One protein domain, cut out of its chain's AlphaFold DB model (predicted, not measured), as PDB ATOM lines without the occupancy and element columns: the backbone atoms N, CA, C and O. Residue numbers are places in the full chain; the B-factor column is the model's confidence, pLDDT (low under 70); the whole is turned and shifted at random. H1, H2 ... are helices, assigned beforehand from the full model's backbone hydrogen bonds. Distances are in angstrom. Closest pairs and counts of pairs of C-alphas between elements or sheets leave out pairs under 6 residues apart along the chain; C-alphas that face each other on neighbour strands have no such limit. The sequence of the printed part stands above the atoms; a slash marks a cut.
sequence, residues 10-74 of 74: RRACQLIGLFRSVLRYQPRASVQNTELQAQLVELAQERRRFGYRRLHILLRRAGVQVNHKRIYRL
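AT A GLANCE: This is residues 10 to 74 of the 74 residues of the protein "HTH_21 domain-containing protein" of Pseudomonas aeruginosa (UniProt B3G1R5). A dumbbell-like rod: a small head of two short helices, H1 and H2, is joined by an outstretched link to a larger lobe of H3, H4 and H5. Residues 24 to 32, of which 31 to 32 belong to H3, stand free. The printed part has 65 residues with five named helices, H1 to H5 in order, and no named strand; it is all helix, extended, with a radius of gyration of the C-alphas of 17.6 A, spanning 52 by 22 by 18 A.

IN THESE COORDINATES: H1, residues 10 to 15, begins at C-alpha 10 (380.862, 200.045, 257.111). H2 is residues 20 to 23. H3, residues 31 to 46, is 23.1 A long; H4, residues 52 to 61, 14.2 A. H5, residues 68 to 73, ends at C-alpha 73 (391.962, 191.041, 285.096).

HOW THE PARTS SIT: H1 and H2 are close but not clearly touching; their closest C-alphas, Cys 13 and Arg 20, are 6.3 A apart. H2 and H3 are apart. H3, with residues 40 to 44 alone, only just touches H4, with 3 pairs of C-alphas within 8 A, the closest Leu 43 and Leu 55 at 6.9 A, about perpendicular at 77 degrees. H4 and H5 touch, closest at the C-alphas of His 56 and His 68, 5.9 A, at a steep tilt of 50 degrees, opposite ways. H3 and H5 are near each other. Every O i to N i+4 pair is within hydrogen-bond range in H1, H3, H4 and H5; H2 is too short for one.

THE WHOLE: The C-alphas farthest apart, Arg 11 and Arg 61, are 52.3 A apart. The printed part has no cut and no long link, and no printed residue is under 70 in pLDDT.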
ATOM      1  N   ARG A  10     380.064 201.050 257.827       91.00
ATOM      2  CA  ARG A  10     380.862 200.045 257.111       91.00
ATOM      3  C   ARG A  10     382.049 200.672 256.385       91.00
ATOM      4  O   ARG A  10     383.157 200.163 256.523       91.00
ATOM      5  N   ARG A  11     381.814 201.753 255.634       91.94
ATOM      6  CA  ARG A  11     382.864 202.468 254.899       91.94
ATOM      7  C   ARG A  11     383.844 203.127 255.863       91.94
ATOM      8  O   ARG A  11     385.045 202.993 255.674       91.94
ATOM      9  N   ALA A  12     383.343 203.757 256.926       91.69
ATOM     10  CA  ALA A  12     384.180 204.331 257.975       91.69
ATOM     11  C   ALA A  12     385.094 203.272 258.619       91.69
ATOM     12  O   ALA A  12     386.301 203.470 258.682       91.69
ATOM     13  N   CYS A  13     384.538 202.119 259.010       92.94
ATOM     14  CA  CYS A  13     385.284 200.996 259.586       92.94
ATOM     15  C   CYS A  13     386.354 200.437 258.633       92.94
ATOM     16  O   CYS A  13     387.466 200.157 259.070       92.94
ATOM     17  N   GLN A  14     386.042 200.299 257.339       93.69
ATOM     18  CA  GLN A  14     387.012 199.854 256.331       93.69
ATOM     19  C   GLN A  14     388.171 200.841 256.167       93.69
ATOM     20  O   GLN A  14     389.316 200.407 256.108       93.69
ATOM     21  N   LEU A  15     387.887 202.147 256.135       94.06
ATOM     22  CA  LEU A  15     388.910 203.189 255.985       94.06
ATOM     23  C   LEU A  15     389.932 203.178 257.129       94.06
ATOM     24  O   LEU A  15     391.111 203.402 256.887       94.06
ATOM     25  N   ILE A  16     389.486 202.904 258.358       93.44
ATOM     26  CA  ILE A  16     390.353 202.870 259.548       93.44
ATOM     27  C   ILE A  16     390.872 201.463 259.890       93.44
ATOM     28  O   ILE A  16     391.571 201.300 260.886       93.44
ATOM     29  N   GLY A  17     390.501 200.432 259.121       94.69
ATOM     30  CA  GLY A  17     390.900 199.044 259.386       94.69
ATOM     31  C   GLY A  17     390.292 198.421 260.652       94.69
ATOM     32  O   GLY A  17     390.856 197.479 261.202       94.69
ATOM     33  N   LEU A  18     389.146 198.922 261.129       94.75
ATOM     34  CA  LEU A  18     388.474 198.429 262.337       94.75
ATOM     35  C   LEU A  18     387.326 197.478 261.979       94.75
ATOM     36  O   LEU A  18     386.496 197.765 261.117       94.75
ATOM     37  N   PHE A  19     387.194 196.362 262.696       94.12
ATOM     38  CA  PHE A  19     386.002 195.524 262.572       94.12
ATOM     39  C   PHE A  19     384.794 196.168 263.269       94.12
ATOM     40  O   PHE A  19     384.869 196.597 264.419       94.12
ATOM     41  N   ARG A  20     383.627 196.146 262.613       91.75
ATOM     42  CA  ARG A  20     382.363 196.658 263.185       91.75
ATOM     43  C   ARG A  20     381.984 195.992 264.512       91.75
ATOM     44  O   ARG A  20     381.358 196.631 265.345       91.75
ATOM     45  N   SER A  21     382.347 194.723 264.718       93.19
ATOM     46  CA  SER A  21     382.126 194.016 265.987       93.19
ATOM     47  C   SER A  21     382.906 194.644 267.140       93.19
ATOM     48  O   SER A  21     382.363 194.748 268.233       93.19
ATOM     49  N   VAL A  22     384.134 195.105 266.886       92.38
ATOM     50  CA  VAL A  22     384.957 195.831 267.864       92.38
ATOM     51  C   VAL A  22     384.346 197.199 268.145       92.38
ATOM     52  O   VAL A  22     384.171 197.553 269.304       92.38
ATOM     53  N   LEU A  23     383.937 197.932 267.103       90.31
ATOM     54  CA  LEU A  23     383.274 199.234 267.264       90.31
ATOM     55  C   LEU A  23     381.971 199.138 268.076       90.31
ATOM     56  O   LEU A  23     381.656 200.022 268.866       90.31
ATOM     57  N   ARG A  24     381.196 198.072 267.858       90.94
ATOM     58  CA  ARG A  24     379.911 197.831 268.531       90.94
ATOM     59  C   ARG A  24     380.056 197.125 269.872       90.94
ATOM     60  O   ARG A  24     379.050 196.946 270.556       90.94
ATOM     61  N   TYR A  25     381.258 196.678 270.229       91.88
ATOM     62  CA  TYR A  25     381.468 195.946 271.464       91.88
ATOM     63  C   TYR A  25     381.135 196.845 272.652       91.88
ATOM     64  O   TYR A  25     381.760 197.882 272.862       91.88
ATOM     65  N   GLN A  26     380.152 196.425 273.443       88.25
ATOM     66  CA  GLN A  26     379.867 197.028 274.733       88.25
ATOM     67  C   GLN A  26     380.258 196.038 275.828       88.25
ATOM     68  O   GLN A  26     379.724 194.922 275.856       88.25
ATOM     69  N   PRO A  27     381.188 196.410 276.727       83.75
ATOM     70  CA  PRO A  27     381.493 195.598 277.892       83.75
ATOM     71  C   PRO A  27     380.217 195.369 278.701       83.75
ATOM     72  O   PRO A  27     379.539 196.317 279.096       83.75
ATOM     73  N   ARG A  28     379.882 194.107 278.965       84.06
ATOM     74  CA  ARG A  28     378.765 193.769 279.847       84.06
ATOM     75  C   ARG A  28     379.282 193.678 281.276       84.06
ATOM     76  O   ARG A  28     380.079 192.790 281.584       84.06
ATOM     77  N   ALA A  29     378.816 194.575 282.142       78.06
ATOM     78  CA  ALA A  29     379.057 194.453 283.573       78.06
ATOM     79  C   ALA A  29     378.428 193.142 284.070       78.06
ATOM     80  O   ALA A  29     377.246 192.873 283.847       78.06
ATOM     81  N   SER A  30     379.242 192.292 284.688       86.94
ATOM     82  CA  SER A  30     378.792 191.040 285.289       86.94
ATOM     83  C   SER A  30     378.683 191.260 286.788       86.94
ATOM     84  O   SER A  30     379.687 191.587 287.412       86.94
ATOM     85  N   VAL A  31     377.495 191.043 287.355       89.06
ATOM     86  CA  VAL A  31     377.254 191.143 288.808       89.06
ATOM     87  C   VAL A  31     378.274 190.306 289.587       89.06
ATOM     88  O   VAL A  31     378.908 190.800 290.509       89.06
ATOM     89  N   GLN A  32     378.563 189.097 289.102       88.94
ATOM     90  CA  GLN A  32     379.568 188.203 289.681       88.94
ATOM     91  C   GLN A  32     380.988 188.790 289.668       88.94
ATOM     92  O   GLN A  32     381.802 188.456 290.522       88.94
ATOM     93  N   ASN A  33     381.338 189.608 288.664       90.56
ATOM     94  CA  ASN A  33     382.635 190.290 288.655       90.56
ATOM     95  C   ASN A  33     382.663 191.407 289.693       90.56
ATOM     96  O   ASN A  33     383.682 191.559 290.352       90.56
ATOM     97  N   THR A  34     381.568 192.151 289.847       91.44
ATOM     98  CA  THR A  34     381.461 193.212 290.851       91.44
ATOM     99  C   THR A  34     381.570 192.645 292.267       91.44
ATOM    100  O   THR A  34     382.358 193.144 293.065       91.44
ATOM    101  N   GLU A  35     380.849 191.560 292.562       92.56
ATOM    102  CA  GLU A  35     380.914 190.859 293.853       92.56
ATOM    103  C   GLU A  35     382.322 190.321 294.133       92.56
ATOM    104  O   GLU A  35     382.880 190.534 295.209       92.56
ATOM    105  N   LEU A  36     382.938 189.675 293.139       92.75
ATOM    106  CA  LEU A  36     384.300 189.163 293.260       92.75
ATOM    107  C   LEU A  36     385.322 190.292 293.457       92.75
ATOM    108  O   LEU A  36     386.274 190.130 294.216       92.75
ATOM    109  N   GLN A  37     385.141 191.431 292.787       93.06
ATOM    110  CA  GLN A  37     386.014 192.590 292.939       93.06
ATOM    111  C   GLN A  37     385.900 193.186 294.346       93.06
ATOM    112  O   GLN A  37     386.928 193.486 294.947       93.06
ATOM    113  N   ALA A  38     384.689 193.285 294.903       93.19
ATOM    114  CA  ALA A  38     384.488 193.721 296.284       93.19
ATOM    115  C   ALA A  38     385.229 192.809 297.279       93.19
ATOM    116  O   ALA A  38     386.030 193.297 298.076       93.19
ATOM    117  N   GLN A  39     385.078 191.486 297.148       92.38
ATOM    118  CA  GLN A  39     385.797 190.512 297.985       92.38
ATOM    119  C   GLN A  39     387.324 190.626 297.848       92.38
ATOM    120  O   GLN A  39     388.062 190.517 298.828       92.38
ATOM    121  N   LEU A  40     387.824 190.842 296.627       92.88
ATOM    122  CA  LEU A  40     389.256 191.037 296.383       92.88
ATOM    123  C   LEU A  40     389.781 192.311 297.047       92.88
ATOM    124  O   LEU A  40     390.881 192.285 297.599       92.88
ATOM    125  N   VAL A  41     389.010 193.402 297.008       93.00
ATOM    126  CA  VAL A  41     389.359 194.664 297.672       93.00
ATOM    127  C   VAL A  41     389.410 194.475 299.185       93.00
ATOM    128  O   VAL A  41     390.399 194.877 299.791       93.00
ATOM    129  N   GLU A  42     388.421 193.816 299.789       93.19
ATOM    130  CA  GLU A  42     388.415 193.522 301.230       93.19
ATOM    131  C   GLU A  42     389.654 192.715 301.648       93.19
ATOM    132  O   GLU A  42     390.424 193.149 302.510       93.19
ATOM    133  N   LEU A  43     389.939 191.606 300.956       91.81
ATOM    134  CA  LEU A  43     391.123 190.783 301.230       91.81
ATOM    135  C   LEU A  43     392.439 191.549 301.014       91.81
ATOM    136  O   LEU A  43     393.418 191.338 301.739       91.81
ATOM    137  N   ALA A  44     392.487 192.435 300.017       92.06
ATOM    138  CA  ALA A  44     393.648 193.280 299.768       92.06
ATOM    139  C   ALA A  44     393.847 194.321 300.881       92.06
ATOM    140  O   ALA A  44     394.994 194.597 301.239       92.06
ATOM    141  N   GLN A  45     392.770 194.861 301.462       92.00
ATOM    142  CA  GLN A  45     392.866 195.770 302.609       92.00
ATOM    143  C   GLN A  45     393.364 195.041 303.861       92.00
ATOM    144  O   GLN A  45     394.265 195.536 304.539       92.00
ATOM    145  N   GLU A  46     392.873 193.829 304.127       91.75
ATOM    146  CA  GLU A  46     393.336 193.014 305.258       91.75
ATOM    147  C   GLU A  46     394.799 192.559 305.132       91.75
ATOM    148  O   GLU A  46     395.477 192.315 306.139       91.75
ATOM    149  N   ARG A  47     395.287 192.360 303.900       88.25
ATOM    150  CA  ARG A  47     396.627 191.824 303.602       88.25
ATOM    151  C   ARG A  47     397.309 192.613 302.486       88.25
ATOM    152  O   ARG A  47     397.656 192.076 301.437       88.25
ATOM    153  N   ARG A  48     397.627 193.877 302.760       86.25
ATOM    154  CA  ARG A  48     398.130 194.858 301.775       86.25
ATOM    155  C   ARG A  48     399.379 194.474 300.967       86.25
ATOM    156  O   ARG A  48     399.603 195.021 299.894       86.25
ATOM    157  N   ARG A  49     400.203 193.529 301.440       92.81
ATOM    158  CA  ARG A  49     401.392 193.028 300.708       92.81
ATOM    159  C   ARG A  49     401.073 191.879 299.740       92.81
ATOM    160  O   ARG A  49     401.984 191.342 299.109       92.81
ATOM    161  N   PHE A  50     399.828 191.412 299.683       92.50
ATOM    162  CA  PHE A  50     399.455 190.245 298.892       92.50
ATOM    163  C   PHE A  50     399.066 190.674 297.478       92.50
ATOM    164  O   PHE A  50     398.130 191.433 297.279       92.50
ATOM    165  N   GLY A  51     399.776 190.141 296.481       91.25
ATOM    166  CA  GLY A  51     399.367 190.254 295.082       91.25
ATOM    167  C   GLY A  51     398.282 189.241 294.703       91.25
ATOM    168  O   GLY A  51     397.994 188.299 295.451       91.25
ATOM    169  N   TYR A  52     397.750 189.371 293.484       92.81
ATOM    170  CA  TYR A  52     396.619 188.580 292.971       92.81
ATOM    171  C   TYR A  52     396.776 187.056 293.133       92.81
ATOM    172  O   TYR A  52     395.804 186.357 293.409       92.81
ATOM    173  N   ARG A  53     398.000 186.514 293.014       93.88
ATOM    174  CA  ARG A  53     398.263 185.072 293.190       93.88
ATOM    175  C   ARG A  53     397.991 184.598 294.619       93.88
ATOM    176  O   ARG A  53     397.466 183.502 294.802       93.88
ATOM    177  N   ARG A  54     398.338 185.409 295.627       94.62
ATOM    178  CA  ARG A  54     398.083 185.088 297.041       94.62
ATOM    179  C   ARG A  54     396.607 185.284 297.380       94.62
ATOM    180  O   ARG A  54     396.047 184.432 298.062       94.62
ATOM    181  N   LEU A  55     395.968 186.325 296.839       93.81
ATOM    182  CA  LEU A  55     394.519 186.532 296.969       93.81
ATOM    183  C   LEU A  55     393.719 185.372 296.355       93.81
ATOM    184  O   LEU A  55     392.808 184.854 296.987       93.81
ATOM    185  N   HIS A  56     394.126 184.874 295.184       94.56
ATOM    186  CA  HIS A  56     393.540 183.680 294.564       94.56
ATOM    187  C   HIS A  56     393.620 182.439 295.465       94.56
ATOM    188  O   HIS A  56     392.655 181.685 295.558       94.56
ATOM    189  N   ILE A  57     394.745 182.227 296.158       93.62
ATOM    190  CA  ILE A  57     394.874 181.117 297.114       93.62
ATOM    191  C   ILE A  57     393.903 181.293 298.289       93.62
ATOM    192  O   ILE A  57     393.284 180.314 298.699       93.62
ATOM    193  N   LEU A  58     393.758 182.512 298.820       93.06
ATOM    194  CA  LEU A  58     392.824 182.797 299.915       93.06
ATOM    195  C   LEU A  58     391.371 182.560 299.497       93.06
ATOM    196  O   LEU A  58     390.659 181.836 300.186       93.06
ATOM    197  N   LEU A  59     390.967 183.070 298.333       92.69
ATOM    198  CA  LEU A  59     389.632 182.839 297.781       92.69
ATOM    199  C   LEU A  59     389.346 181.348 297.589       92.69
ATOM    200  O   LEU A  59     388.289 180.863 297.982       92.69
ATOM    201  N   ARG A  60     390.318 180.587 297.074       93.44
ATOM    202  CA  ARG A  60     390.167 179.136 296.915       93.44
ATOM    203  C   ARG A  60     389.998 178.421 298.259       93.44
ATOM    204  O   ARG A  60     389.227 177.471 298.339       93.44
ATOM    205  N   ARG A  61     390.699 178.870 299.308       92.62
ATOM    206  CA  ARG A  61     390.542 178.345 300.679       92.62
ATOM    207  C   ARG A  61     389.182 178.695 301.283       92.62
ATOM    208  O   ARG A  61     388.653 177.890 302.034       92.62
ATOM    209  N   ALA A  62     388.609 179.837 300.911       90.81
ATOM    210  CA  ALA A  62     387.248 180.232 301.266       90.81
ATOM    211  C   ALA A  62     386.160 179.525 300.424       90.81
ATOM    212  O   ALA A  62     384.982 179.839 300.555       90.81
ATOM    213  N   GLY A  63     386.534 178.584 299.546       91.75
ATOM    214  CA  GLY A  63     385.599 177.818 298.711       91.75
ATOM    215  C   GLY A  63     385.231 178.480 297.380       91.75
ATOM    216  O   GLY A  63     384.493 177.897 296.587       91.75
ATOM    217  N   VAL A  64     385.779 179.658 297.076       91.19
ATOM    218  CA  VAL A  64     385.500 180.383 295.832       91.19
ATOM    219  C   VAL A  64     386.346 179.807 294.690       91.19
ATOM    220  O   VAL A  64     387.562 180.009 294.613       91.19
ATOM    221  N   GLN A  65     385.704 179.084 293.769       90.38
ATOM    222  CA  GLN A  65     386.365 178.513 292.590       90.38
ATOM    223  C   GLN A  65     386.450 179.534 291.452       90.38
ATOM    224  O   GLN A  65     385.578 179.621 290.588       90.38
ATOM    225  N   VAL A  66     387.530 180.315 291.432       91.75
ATOM    226  CA  VAL A  66     387.779 181.313 290.387       91.75
ATOM    227  C   VAL A  66     389.163 181.121 289.781       91.75
ATOM    228  O   VAL A  66     390.147 180.944 290.486       91.75
ATOM    229  N   ASN A  67     389.258 181.201 288.453       93.12
ATOM    230  CA  ASN A  67     390.538 181.145 287.753       93.12
ATOM    231  C   ASN A  67     391.418 182.361 288.106       93.12
ATOM    232  O   ASN A  67     390.976 183.505 287.990       93.12
ATOM    233  N   HIS A  68     392.692 182.132 288.431       93.25
ATOM    234  CA  HIS A  68     393.682 183.189 288.667       93.25
ATOM    235  C   HIS A  68     393.757 184.238 287.541       93.25
ATOM    236  O   HIS A  68     393.988 185.410 287.828       93.25
ATOM    237  N   LYS A  69     393.518 183.859 286.273       94.62
ATOM    238  CA  LYS A  69     393.465 184.807 285.141       94.62
ATOM    239  C   LYS A  69     392.295 185.784 285.247       94.62
ATOM    240  O   LYS A  69     392.416 186.929 284.826       94.62
ATOM    241  N   ARG A  70     391.158 185.335 285.798       92.50
ATOM    242  CA  ARG A  70     389.989 186.194 286.033       92.50
ATOM    243  C   ARG A  70     390.299 187.212 287.125       92.50
ATOM    244  O   ARG A  70     390.002 188.374 286.915       92.50
ATOM    245  N   ILE A  71     390.946 186.787 288.211       93.25
ATOM    246  CA  ILE A  71     391.370 187.673 289.308       93.25
ATOM    247  C   ILE A  71     392.419 188.679 288.831       93.25
ATOM    248  O   ILE A  71     392.335 189.835 289.184       93.25
ATOM    249  N   TYR A  72     393.381 188.268 288.002       93.69
ATOM    250  CA  TYR A  72     394.392 189.185 287.459       93.69
ATOM    251  C   TYR A  72     393.799 190.316 286.596       93.69
ATOM    252  O   TYR A  72     394.407 191.371 286.464       93.69
ATOM    253  N   ARG A  73     392.640 190.075 285.970       90.88
ATOM    254  CA  ARG A  73     391.962 191.041 285.096       90.88
ATOM    255  C   ARG A  73     391.045 192.008 285.859       90.88
ATOM    256  O   ARG A  73     390.699 193.038 285.289       90.88
ATOM    257  N   LEU A  74     390.587 191.629 287.053       88.38
ATOM    258  CA  LEU A  74     389.674 192.413 287.897       88.38
ATOM    259  C   LEU A  74     390.466 193.289 288.869       88.38
ATOM    260  O   LEU A  74     389.988 194.413 289.125       88.38
TER     261      LEU A  74